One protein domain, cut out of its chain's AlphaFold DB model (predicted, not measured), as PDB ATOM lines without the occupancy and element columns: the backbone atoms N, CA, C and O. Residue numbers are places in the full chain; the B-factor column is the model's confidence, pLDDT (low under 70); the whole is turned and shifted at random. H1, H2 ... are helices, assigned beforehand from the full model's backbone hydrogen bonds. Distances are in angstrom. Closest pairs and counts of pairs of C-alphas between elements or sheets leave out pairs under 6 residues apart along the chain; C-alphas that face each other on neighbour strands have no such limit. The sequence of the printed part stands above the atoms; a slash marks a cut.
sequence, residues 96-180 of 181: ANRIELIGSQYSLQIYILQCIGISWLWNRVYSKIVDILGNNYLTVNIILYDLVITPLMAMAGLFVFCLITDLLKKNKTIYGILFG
ATOM      1  N   ALA A  96     120.453  71.731  41.357       79.44
ATOM      2  CA  ALA A  96     119.927  70.387  41.108       79.44
ATOM      3  C   ALA A  96     119.152  70.310  39.791       79.44
ATOM      4  O   ALA A  96     119.413  69.412  38.996       79.44
ATOM      5  N   ASN A  97     118.304  71.304  39.506       79.44
ATOM      6  CA  ASN A  97     117.571  71.366  38.239       79.44
ATOM      7  C   ASN A  97     118.515  71.406  37.027       79.44
ATOM      8  O   ASN A  97     118.255  70.764  36.014       79.44
ATOM      9  N   ARG A  98     119.642  72.128  37.118       79.81
ATOM     10  CA  ARG A  98     120.652  72.148  36.046       79.81
ATOM     11  C   ARG A  98     121.329  70.791  35.868       79.81
ATOM     12  O   ARG A  98     121.491  70.354  34.733       79.81
ATOM     13  N   ILE A  99     121.701  70.123  36.959       81.25
ATOM     14  CA  ILE A  99     122.299  68.780  36.895       81.25
ATOM     15  C   ILE A  99     121.315  67.780  36.284       81.25
ATOM     16  O   ILE A  99     121.703  66.985  35.433       81.25
ATOM     17  N   GLU A 100     120.044  67.839  36.675       81.44
ATOM     18  CA  GLU A 100     118.997  66.964  36.147       81.44
ATOM     19  C   GLU A 100     118.763  67.190  34.645       81.44
ATOM     20  O   GLU A 100     118.638  66.230  33.884       81.44
ATOM     21  N   LEU A 101     118.794  68.443  34.182       79.50
ATOM     22  CA  LEU A 101     118.727  68.773  32.755       79.50
ATOM     23  C   LEU A 101     119.926  68.218  31.977       79.50
ATOM     24  O   LEU A 101     119.742  67.616  30.920       79.50
ATOM     25  N   ILE A 102     121.144  68.360  32.510       81.06
ATOM     26  CA  ILE A 102     122.351  67.782  31.901       81.06
ATOM     27  C   ILE A 102     122.219  66.253  31.828       81.06
ATOM     28  O   ILE A 102     122.387  65.660  30.762       81.06
ATOM     29  N   GLY A 103     121.850  65.614  32.940       77.44
ATOM     30  CA  GLY A 103     121.716  64.163  33.031       77.44
ATOM     31  C   GLY A 103     120.614  63.585  32.138       77.44
ATOM     32  O   GLY A 103     120.797  62.521  31.558       77.44
ATOM     33  N   SER A 104     119.487  64.278  31.980       76.69
ATOM     34  CA  SER A 104     118.360  63.798  31.167       76.69
ATOM     35  C   SER A 104     118.544  64.055  29.671       76.69
ATOM     36  O   SER A 104     118.219  63.198  28.848       76.69
ATOM     37  N   GLN A 105     119.076  65.221  29.294       75.88
ATOM     38  CA  GLN A 105     119.124  65.640  27.892       75.88
ATOM     39  C   GLN A 105     120.449  65.323  27.202       75.88
ATOM     40  O   GLN A 105     120.443  65.086  25.990       75.88
ATOM     41  N   TYR A 106     121.555  65.341  27.954       78.94
ATOM     42  CA  TYR A 106     122.919  65.305  27.421       78.94
ATOM     43  C   TYR A 106     123.706  64.045  27.813       78.94
ATOM     44  O   TYR A 106     124.817  63.866  27.329       78.94
ATOM     45  N   SER A 107     123.157  63.165  28.660       81.50
ATOM     46  CA  SER A 107     123.841  61.960  29.169       81.50
ATOM     47  C   SER A 107     124.522  61.126  28.075       81.50
ATOM     48  O   SER A 107     125.724  60.872  28.152       81.50
ATOM     49  N   LEU A 108     123.778  60.750  27.028       81.75
ATOM     50  CA  LEU A 108     124.304  59.915  25.946       81.75
ATOM     51  C   LEU A 108     125.351  60.667  25.117       81.75
ATOM     52  O   LEU A 108     126.382  60.109  24.753       81.75
ATOM     53  N   GLN A 109     125.093  61.941  24.835       86.12
ATOM     54  CA  GLN A 109     125.959  62.781  24.018       86.12
ATOM     55  C   GLN A 109     127.291  63.040  24.722       86.12
ATOM     56  O   GLN A 109     128.346  62.873  24.117       86.12
ATOM     57  N   ILE A 110     127.247  63.366  26.016       85.38
ATOM     58  CA  ILE A 110     128.429  63.535  26.864       85.38
ATOM     59  C   ILE A 110     129.203  62.222  26.947       85.38
ATOM     60  O   ILE A 110     130.420  62.250  26.815       85.38
ATOM     61  N   TYR A 111     128.533  61.075  27.100       84.31
ATOM     62  CA  TYR A 111     129.202  59.772  27.116       84.31
ATOM     63  C   TYR A 111     129.964  59.492  25.809       84.31
ATOM     64  O   TYR A 111     131.141  59.135  25.839       84.31
ATOM     65  N   ILE A 112     129.330  59.714  24.653       84.31
ATOM     66  CA  ILE A 112     129.969  59.528  23.339       84.31
ATOM     67  C   ILE A 112     131.138  60.508  23.159       84.31
ATOM     68  O   ILE A 112     132.231  60.107  22.754       84.31
ATOM     69  N   LEU A 113     130.941  61.782  23.511       86.25
ATOM     70  CA  LEU A 113     131.997  62.794  23.460       86.25
ATOM     71  C   LEU A 113     133.145  62.480  24.419       86.25
ATOM     72  O   LEU A 113     134.293  62.737  24.076       86.25
ATOM     73  N   GLN A 114     132.874  61.882  25.577       85.56
ATOM     74  CA  GLN A 114     133.899  61.436  26.511       85.56
ATOM     75  C   GLN A 114     134.734  60.299  25.911       85.56
ATOM     76  O   GLN A 114     135.962  60.343  25.988       85.56
ATOM     77  N   CYS A 115     134.097  59.314  25.269       82.81
ATOM     78  CA  CYS A 115     134.798  58.232  24.576       82.81
ATOM     79  C   CYS A 115     135.731  58.761  23.477       82.81
ATOM     80  O   CYS A 115     136.867  58.311  23.369       82.81
ATOM     81  N   ILE A 116     135.283  59.731  22.678       81.88
ATOM     82  CA  ILE A 116     136.095  60.291  21.588       81.88
ATOM     83  C   ILE A 116     137.143  61.272  22.141       81.88
ATOM     84  O   ILE A 116     138.338  61.165  21.871       81.88
ATOM     85  N   GLY A 117     136.709  62.240  22.942       79.69
ATOM     86  CA  GLY A 117     137.535  63.329  23.449       79.69
ATOM     87  C   GLY A 117     138.597  62.867  24.440       79.69
ATOM     88  O   GLY A 117     139.766  63.211  24.288       79.69
ATOM     89  N   ILE A 118     138.224  62.059  25.433       79.19
ATOM     90  CA  ILE A 118     139.178  61.605  26.451       79.19
ATOM     91  C   ILE A 118     139.967  60.402  25.935       79.19
ATOM     92  O   ILE A 118     141.195  60.449  25.876       79.19
ATOM     93  N   SER A 119     139.293  59.329  25.516       74.75
ATOM     94  CA  SER A 119     140.024  58.093  25.213       74.75
ATOM     95  C   SER A 119     140.895  58.192  23.959       74.75
ATOM     96  O   SER A 119     141.921  57.515  23.903       74.75
ATOM     97  N   TRP A 120     140.526  59.005  22.960       75.50
ATOM     98  CA  TRP A 120     141.301  59.107  21.715       75.50
ATOM     99  C   TRP A 120     142.157  60.371  21.627       75.50
ATOM    100  O   TRP A 120     143.339  60.273  21.298       75.50
ATOM    101  N   LEU A 121     141.589  61.554  21.889       79.50
ATOM    102  CA  LEU A 121     142.326  62.813  21.723       79.50
ATOM    103  C   LEU A 121     143.227  63.109  22.922       79.50
ATOM    104  O   LEU A 121     144.424  63.325  22.738       79.50
ATOM    105  N   TRP A 122     142.679  63.075  24.139       79.31
ATOM    106  CA  TRP A 122     143.436  63.420  25.342       79.31
ATOM    107  C   TRP A 122     144.625  62.487  25.563       79.31
ATOM    108  O   TRP A 122     145.731  62.972  25.776       79.31
ATOM    109  N   ASN A 123     144.446  61.173  25.395       77.62
ATOM    110  CA  ASN A 123     145.549  60.213  25.508       77.62
ATOM    111  C   ASN A 123     146.716  60.521  24.551       77.62
ATOM    112  O   ASN A 123     147.871  60.442  24.961       77.62
ATOM    113  N   ARG A 124     146.434  60.918  23.302       79.94
ATOM    114  CA  ARG A 124     147.470  61.257  22.307       79.94
ATOM    115  C   ARG A 124     148.163  62.587  22.585       79.94
ATOM    116  O   ARG A 124     149.349  62.732  22.304       79.94
ATOM    117  N   VAL A 125     147.419  63.582  23.063       80.31
ATOM    118  CA  VAL A 125     147.985  64.891  23.419       80.31
ATOM    119  C   VAL A 125     148.846  64.749  24.668       80.31
ATOM    120  O   VAL A 125     149.980  65.220  24.692       80.31
ATOM    121  N   TYR A 126     148.334  64.042  25.672       78.38
ATOM    122  CA  TYR A 126     149.024  63.826  26.930       78.38
ATOM    123  C   TYR A 126     150.313  63.023  26.756       78.38
ATOM    124  O   TYR A 126     151.342  63.432  27.288       78.38
ATOM    125  N   SER A 127     150.298  61.945  25.961       77.81
ATOM    126  CA  SER A 127     151.512  61.163  25.698       77.81
ATOM    127  C   SER A 127     152.618  62.033  25.097       77.81
ATOM    128  O   SER A 127     153.728  62.042  25.609       77.81
ATOM    129  N   LYS A 128     152.290  62.875  24.106       80.94
ATOM    130  CA  LYS A 128     153.256  63.809  23.503       80.94
ATOM    131  C   LYS A 128     153.792  64.844  24.491       80.94
ATOM    132  O   LYS A 128     154.960  65.204  24.416       80.94
ATOM    133  N   ILE A 129     152.950  65.349  25.392       79.94
ATOM    134  CA  ILE A 129     153.379  66.305  26.422       79.94
ATOM    135  C   ILE A 129     154.379  65.644  27.374       79.94
ATOM    136  O   ILE A 129     155.403  66.248  27.686       79.94
ATOM    137  N   VAL A 130     154.112  64.405  27.798       80.62
ATOM    138  CA  VAL A 130     155.022  63.631  28.653       80.62
ATOM    139  C   VAL A 130     156.337  63.332  27.930       80.62
ATOM    140  O   VAL A 130     157.394  63.501  28.531       80.62
ATOM    141  N   ASP A 131     156.283  62.983  26.641       79.69
ATOM    142  CA  ASP A 131     157.473  62.724  25.819       79.69
ATOM    143  C   ASP A 131     158.374  63.970  25.693       79.69
ATOM    144  O   ASP A 131     159.596  63.860  25.736       79.69
ATOM    145  N   ILE A 132     157.784  65.167  25.576       80.12
ATOM    146  CA  ILE A 132     158.520  66.442  25.470       80.12
ATOM    147  C   ILE A 132     159.089  66.880  26.823       80.12
ATOM    148  O   ILE A 132     160.210  67.378  26.900       80.12
ATOM    149  N   LEU A 133     158.307  66.733  27.892       76.12
ATOM    150  CA  LEU A 133     158.693  67.165  29.235       76.12
ATOM    151  C   LEU A 133     159.653  66.186  29.926       76.12
ATOM    152  O   LEU A 133     160.233  66.537  30.954       76.12
ATOM    153  N   GLY A 134     159.793  64.966  29.399       72.69
ATOM    154  CA  GLY A 134     160.675  63.918  29.914       72.69
ATOM    155  C   GLY A 134     160.292  63.387  31.299       72.69
ATOM    156  O   GLY A 134     160.993  62.534  31.837       72.69
ATOM    157  N   ASN A 135     159.209  63.891  31.900       69.50
ATOM    158  CA  ASN A 135     158.774  63.525  33.240       69.50
ATOM    159  C   ASN A 135     157.256  63.677  33.396       69.50
ATOM    160  O   ASN A 135     156.648  64.641  32.926       69.50
ATOM    161  N   ASN A 136     156.634  62.732  34.102       71.81
ATOM    162  CA  ASN A 136     155.198  62.746  34.359       71.81
ATOM    163  C   ASN A 136     154.887  63.549  35.636       71.81
ATOM    164  O   ASN A 136     154.786  63.006  36.739       71.81
ATOM    165  N   TYR A 137     154.735  64.867  35.484       65.00
ATOM    166  CA  TYR A 137     154.460  65.780  36.602       65.00
ATOM    167  C   TYR A 137     153.124  65.507  37.307       65.00
ATOM    168  O   TYR A 137     152.988  65.820  38.490       65.00
ATOM    169  N   LEU A 138     152.155  64.885  36.625       64.12
ATOM    170  CA  LEU A 138     150.854  64.558  37.218       64.12
ATOM    171  C   LEU A 138     150.941  63.427  38.251       64.12
ATOM    172  O   LEU A 138     150.078  63.333  39.115       64.12
ATOM    173  N   THR A 139     151.995  62.605  38.221       65.38
ATOM    174  CA  THR A 139     152.171  61.484  39.162       65.38
ATOM    175  C   THR A 139     153.065  61.794  40.360       65.38
ATOM    176  O   THR A 139     153.210  60.948  41.238       65.38
ATOM    177  N   VAL A 140     153.651  62.994  40.440       71.81
ATOM    178  CA  VAL A 140     154.564  63.368  41.541       71.81
ATOM    179  C   VAL A 140     153.844  63.368  42.892       71.81
ATOM    180  O   VAL A 140     154.417  62.975  43.904       71.81
ATOM    181  N   ASN A 141     152.567  63.758  42.910       81.12
ATOM    182  CA  ASN A 141     151.715  63.660  44.089       81.12
ATOM    183  C   ASN A 141     150.372  63.023  43.715       81.12
ATOM    184  O   ASN A 141     149.416  63.717  43.372       81.12
ATOM    185  N   ILE A 142     150.325  61.690  43.795       81.25
ATOM    186  CA  ILE A 142     149.150  60.869  43.458       81.25
ATOM    187  C   ILE A 142     147.907  61.310  44.238       81.25
ATOM    188  O   ILE A 142     146.833  61.415  43.662       81.25
ATOM    189  N   ILE A 143     148.048  61.642  45.524       83.62
ATOM    190  CA  ILE A 143     146.908  62.037  46.363       83.62
ATOM    191  C   ILE A 143     146.298  63.348  45.858       83.62
ATOM    192  O   ILE A 143     145.083  63.456  45.703       83.62
ATOM    193  N   LEU A 144     147.140  64.346  45.582       82.44
ATOM    194  CA  LEU A 144     146.691  65.635  45.060       82.44
ATOM    195  C   LEU A 144     146.101  65.489  43.650       82.44
ATOM    196  O   LEU A 144     145.094  66.121  43.321       82.44
ATOM    197  N   TYR A 145     146.695  64.622  42.835       81.38
ATOM    198  CA  TYR A 145     146.192  64.319  41.507       81.38
ATOM    199  C   TYR A 145     144.804  63.664  41.542       81.38
ATOM    200  O   TYR A 145     143.885  64.145  40.877       81.38
ATOM    201  N   ASP A 146     144.619  62.626  42.354       82.44
ATOM    202  CA  ASP A 146     143.371  61.862  42.415       82.44
ATOM    203  C   ASP A 146     142.240  62.654  43.084       82.44
ATOM    204  O   ASP A 146     141.105  62.646  42.603       82.44
ATOM    205  N   LEU A 147     142.533  63.374  44.174       83.25
ATOM    206  CA  LEU A 147     141.503  64.050  44.970       83.25
ATOM    207  C   LEU A 147     141.166  65.462  44.495       83.25
ATOM    208  O   LEU A 147     140.063  65.932  44.767       83.25
ATOM    209  N   VAL A 148     142.091  66.156  43.825       85.06
ATOM    210  CA  VAL A 148     141.909  67.573  43.467       85.06
ATOM    211  C   VAL A 148     141.960  67.772  41.962       85.06
ATOM    212  O   VAL A 148     141.008  68.285  41.376       85.06
ATOM    213  N   ILE A 149     143.043  67.350  41.309       84.31
ATOM    214  CA  ILE A 149     143.236  67.644  39.884       84.31
ATOM    215  C   ILE A 149     142.224  66.874  39.026       84.31
ATOM    216  O   ILE A 149     141.578  67.461  38.158       84.31
ATOM    217  N   THR A 150     142.045  65.580  39.282       85.81
ATOM    218  CA  THR A 150     141.128  64.714  38.530       85.81
ATOM    219  C   THR A 150     139.678  65.217  38.556       85.81
ATOM    220  O   THR A 150     139.098  65.370  37.476       85.81
ATOM    221  N   PRO A 151     139.064  65.538  39.715       86.00
ATOM    222  CA  PRO A 151     137.705  66.074  39.725       86.00
ATOM    223  C   PRO A 151     137.599  67.448  39.055       86.00
ATOM    224  O   PRO A 151     136.617  67.695  38.354       86.00
ATOM    225  N   LEU A 152     138.606  68.322  39.186       86.50
ATOM    226  CA  LEU A 152     138.621  69.609  38.480       86.50
ATOM    227  C   LEU A 152     138.662  69.424  36.958       86.50
ATOM    228  O   LEU A 152     137.880  70.049  36.239       86.50
ATOM    229  N   MET A 153     139.519  68.523  36.464       85.75
ATOM    230  CA  MET A 153     139.576  68.175  35.044       85.75
ATOM    231  C   MET A 153     138.259  67.564  34.557       85.75
ATOM    232  O   MET A 153     137.788  67.918  33.477       85.75
ATOM    233  N   ALA A 154     137.627  66.698  35.352       87.44
ATOM    234  CA  ALA A 154     136.329  66.121  35.016       87.44
ATOM    235  C   ALA A 154     135.228  67.190  34.912       87.44
ATOM    236  O   ALA A 154     134.448  67.174  33.959       87.44
ATOM    237  N   MET A 155     135.183  68.151  35.843       87.38
ATOM    238  CA  MET A 155     134.235  69.270  35.788       87.38
ATOM    239  C   MET A 155     134.465  70.156  34.557       87.38
ATOM    240  O   MET A 155     133.506  70.507  33.867       87.38
ATOM    241  N   ALA A 156     135.724  70.479  34.249       87.94
ATOM    242  CA  ALA A 156     136.082  71.252  33.063       87.94
ATOM    243  C   ALA A 156     135.716  70.511  31.765       87.94
ATOM    244  O   ALA A 156     135.097  71.091  30.873       87.94
ATOM    245  N   GLY A 157     136.028  69.215  31.678       88.06
ATOM    246  CA  GLY A 157     135.682  68.372  30.534       88.06
ATOM    247  C   GLY A 157     134.173  68.279  30.317       88.06
ATOM    248  O   GLY A 157     133.702  68.454  29.195       88.06
ATOM    249  N   LEU A 158     133.397  68.095  31.390       88.19
ATOM    250  CA  LEU A 158     131.936  68.078  31.319       88.19
ATOM    251  C   LEU A 158     131.379  69.405  30.789       88.19
ATOM    252  O   LEU A 158     130.507  69.398  29.923       88.19
ATOM    253  N   PHE A 159     131.911  70.539  31.250       88.56
ATOM    254  CA  PHE A 159     131.521  71.854  30.741       88.56
ATOM    255  C   PHE A 159     131.809  72.001  29.238       88.56
ATOM    256  O   PHE A 159     130.933  72.419  28.479       88.56
ATOM    257  N   VAL A 160     133.001  71.591  28.789       88.75
ATOM    258  CA  VAL A 160     133.377  71.614  27.365       88.75
ATOM    259  C   VAL A 160     132.461  70.713  26.531       88.75
ATOM    260  O   VAL A 160     131.995  71.129  25.471       88.75
ATOM    261  N   PHE A 161     132.137  69.506  27.001       89.69
ATOM    262  CA  PHE A 161     131.244  68.595  26.277       89.69
ATOM    263  C   PHE A 161     129.806  69.110  26.181       89.69
ATOM    264  O   PHE A 161     129.176  68.942  25.132       89.69
ATOM    265  N   CYS A 162     129.296  69.783  27.213       86.56
ATOM    266  CA  CYS A 162     128.012  70.481  27.132       86.56
ATOM    267  C   CYS A 162     128.032  71.551  26.028       86.56
ATOM    268  O   CYS A 162     127.152  71.544  25.167       86.56
ATOM    269  N   LEU A 163     129.072  72.396  25.980       87.00
ATOM    270  CA  LEU A 163     129.217  73.424  24.940       87.00
ATOM    271  C   LEU A 163     129.292  72.826  23.531       87.00
ATOM    272  O   LEU A 163     128.610  73.296  22.621       87.00
ATOM    273  N   ILE A 164     130.089  71.769  23.345       87.00
ATOM    274  CA  ILE A 164     130.191  71.073  22.057       87.00
ATOM    275  C   ILE A 164     128.826  70.519  21.653       87.00
ATOM    276  O   ILE A 164     128.419  70.673  20.505       87.00
ATOM    277  N   THR A 165     128.087  69.919  22.587       86.44
ATOM    278  CA  THR A 165     126.766  69.364  22.279       86.44
ATOM    279  C   THR A 165     125.781  70.459  21.869       86.44
ATOM    280  O   THR A 165     125.032  70.271  20.912       86.44
ATOM    281  N   ASP A 166     125.803  71.621  22.524       85.44
ATOM    282  CA  ASP A 166     124.963  72.766  22.154       85.44
ATOM    283  C   ASP A 166     125.321  73.343  20.779       85.44
ATOM    284  O   ASP A 166     124.433  73.733  20.017       85.44
ATOM    285  N   LEU A 167     126.607  73.351  20.416       86.06
ATOM    286  CA  LEU A 167     127.047  73.726  19.072       86.06
ATOM    287  C   LEU A 167     126.601  72.699  18.024       86.06
ATOM    288  O   LEU A 167     126.094  73.087  16.972       86.06
ATOM    289  N   LEU A 168     126.725  71.403  18.319       85.25
ATOM    290  CA  LEU A 168     126.318  70.326  17.413       85.25
ATOM    291  C   LEU A 168     124.808  70.321  17.172       85.25
ATOM    292  O   LEU A 168     124.389  70.103  16.039       85.25
ATOM    293  N   LYS A 169     123.988  70.650  18.179       83.06
ATOM    294  CA  LYS A 169     122.527  70.787  18.021       83.06
ATOM    295  C   LYS A 169     122.127  71.795  16.937       83.06
ATOM    296  O   LYS A 169     121.047  71.662  16.363       83.06
ATOM    297  N   LYS A 170     122.975  72.785  16.627       84.56
ATOM    298  CA  LYS A 170     122.718  73.744  15.539       84.56
ATOM    299  C   LYS A 170     122.806  73.095  14.153       84.56
ATOM    300  O   LYS A 170     122.184  73.594  13.221       84.56
ATOM    301  N   ASN A 171     123.536  71.986  14.012       84.25
ATOM    302  CA  ASN A 171     123.690  71.254  12.759       84.25
ATOM    303  C   ASN A 171     123.039  69.864  12.845       84.25
ATOM    304  O   ASN A 171     123.660  68.884  13.261       84.25
ATOM    305  N   LYS A 172     121.774  69.786  12.413       77.50
ATOM    306  CA  LYS A 172     120.933  68.580  12.509       77.50
ATOM    307  C   LYS A 172     121.553  67.344  11.851       77.50
ATOM    308  O   LYS A 172     121.396  66.248  12.374       77.50
ATOM    309  N   THR A 173     122.284  67.509  10.751       77.44
ATOM    310  CA  THR A 173     122.880  66.387  10.011       77.44
ATOM    311  C   THR A 173     123.986  65.711  10.816       77.44
ATOM    312  O   THR A 173     123.979  64.497  10.998       77.44
ATOM    313  N   ILE A 174     124.916  66.501  11.354       76.62
ATOM    314  CA  ILE A 174     126.036  65.985  12.152       76.62
ATOM    315  C   ILE A 174     125.530  65.445  13.493       76.62
ATOM    316  O   ILE A 174     125.980  64.394  13.949       76.62
ATOM    317  N   TYR A 175     124.564  66.136  14.104       79.81
ATOM    318  CA  TYR A 175     123.941  65.707  15.352       79.81
ATOM    319  C   TYR A 175     123.246  64.342  15.215       79.81
ATOM    320  O   TYR A 175     123.462  63.466  16.054       79.81
ATOM    321  N   GLY A 176     122.498  64.128  14.128       76.62
ATOM    322  CA  GLY A 176     121.833  62.855  13.849       76.62
ATOM    323  C   GLY A 176     122.801  61.705  13.591       76.62
ATOM    324  O   GLY A 176     122.591  60.608  14.101       76.62
ATOM    325  N   ILE A 177     123.906  61.956  12.882       79.31
ATOM    326  CA  ILE A 177     124.934  60.937  12.621       79.31
ATOM    327  C   ILE A 177     125.657  60.524  13.913       79.31
ATOM    328  O   ILE A 177     125.894  59.339  14.131       79.31
ATOM    329  N   LEU A 178     126.009  61.484  14.774       75.38
ATOM    330  CA  LEU A 178     126.786  61.214  15.991       75.38
ATOM    331  C   LEU A 178     125.951  60.655  17.145       75.38
ATOM    332  O   LEU A 178     126.463  59.855  17.927       75.38
ATOM    333  N   PHE A 179     124.697  61.088  17.286       78.69
ATOM    334  CA  PHE A 179     123.872  60.773  18.457       78.69
ATOM    335  C   PHE A 179     122.601  59.976  18.136       78.69
ATOM    336  O   PHE A 179     121.868  59.625  19.062       78.69
ATOM    337  N   GLY A 180     122.333  59.683  16.858       66.94
ATOM    338  CA  GLY A 180     121.185  58.880  16.426       66.94
ATOM    339  C   GLY A 180     119.823  59.530  16.700       66.94
ATOM    340  O   GLY A 180     118.841  58.812  16.877       66.94
TER     341      GLY A 180
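Overview. This is residues 96 to 180 of the 181 residues of an uncharacterized protein of Clostridiales bacterium 52_15 (UniProt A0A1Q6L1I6). Two long kinked helices, H3 and H2, form an open V, meeting through residues 158 to 165 and 109 to 114, with residues 134 to 141 joining the wide ends. At the narrow end H4 folds back to H2, and residues 96 to 101 of H1 stick out. The printed part has 85 residues with four named helices in the order H1 to H4 and no named strand; its class is all helix, and it is loose, with a radius of gyration of the C-alphas of 15.7 A and spans of 44 by 30 by 15 A.

Arrangement. H3, residues 142 to 169, touches H2, residues 107 to 133, at a steep tilt of 54 degrees, opposite ways; the closest C-alphas, of Phe 161 and Ile 110, are 5.8 A apart. H4, residues 172 to 179, only just touches H2, with 3 pairs of C-alphas within 8 A, the closest those of Phe 179 and Gln 109. H1, residues 96 to 105, is close to H3 but not clearly touching. O i to N i+4 pairs are within hydrogen-bond range throughout H1 and H4, 21 of 23 in H2 and 22 of 24 in H3.

Along the chain. H3 is 38.1 A long and H2 35.2 A. C-alpha 96 is at (119.927, 70.387, 41.108), C-alpha 179 at (123.872, 60.773, 18.457).

Size, cuts and confidence. The printed part has no cut. Residues 135, 137 to 139 and 180 have pLDDT under 70.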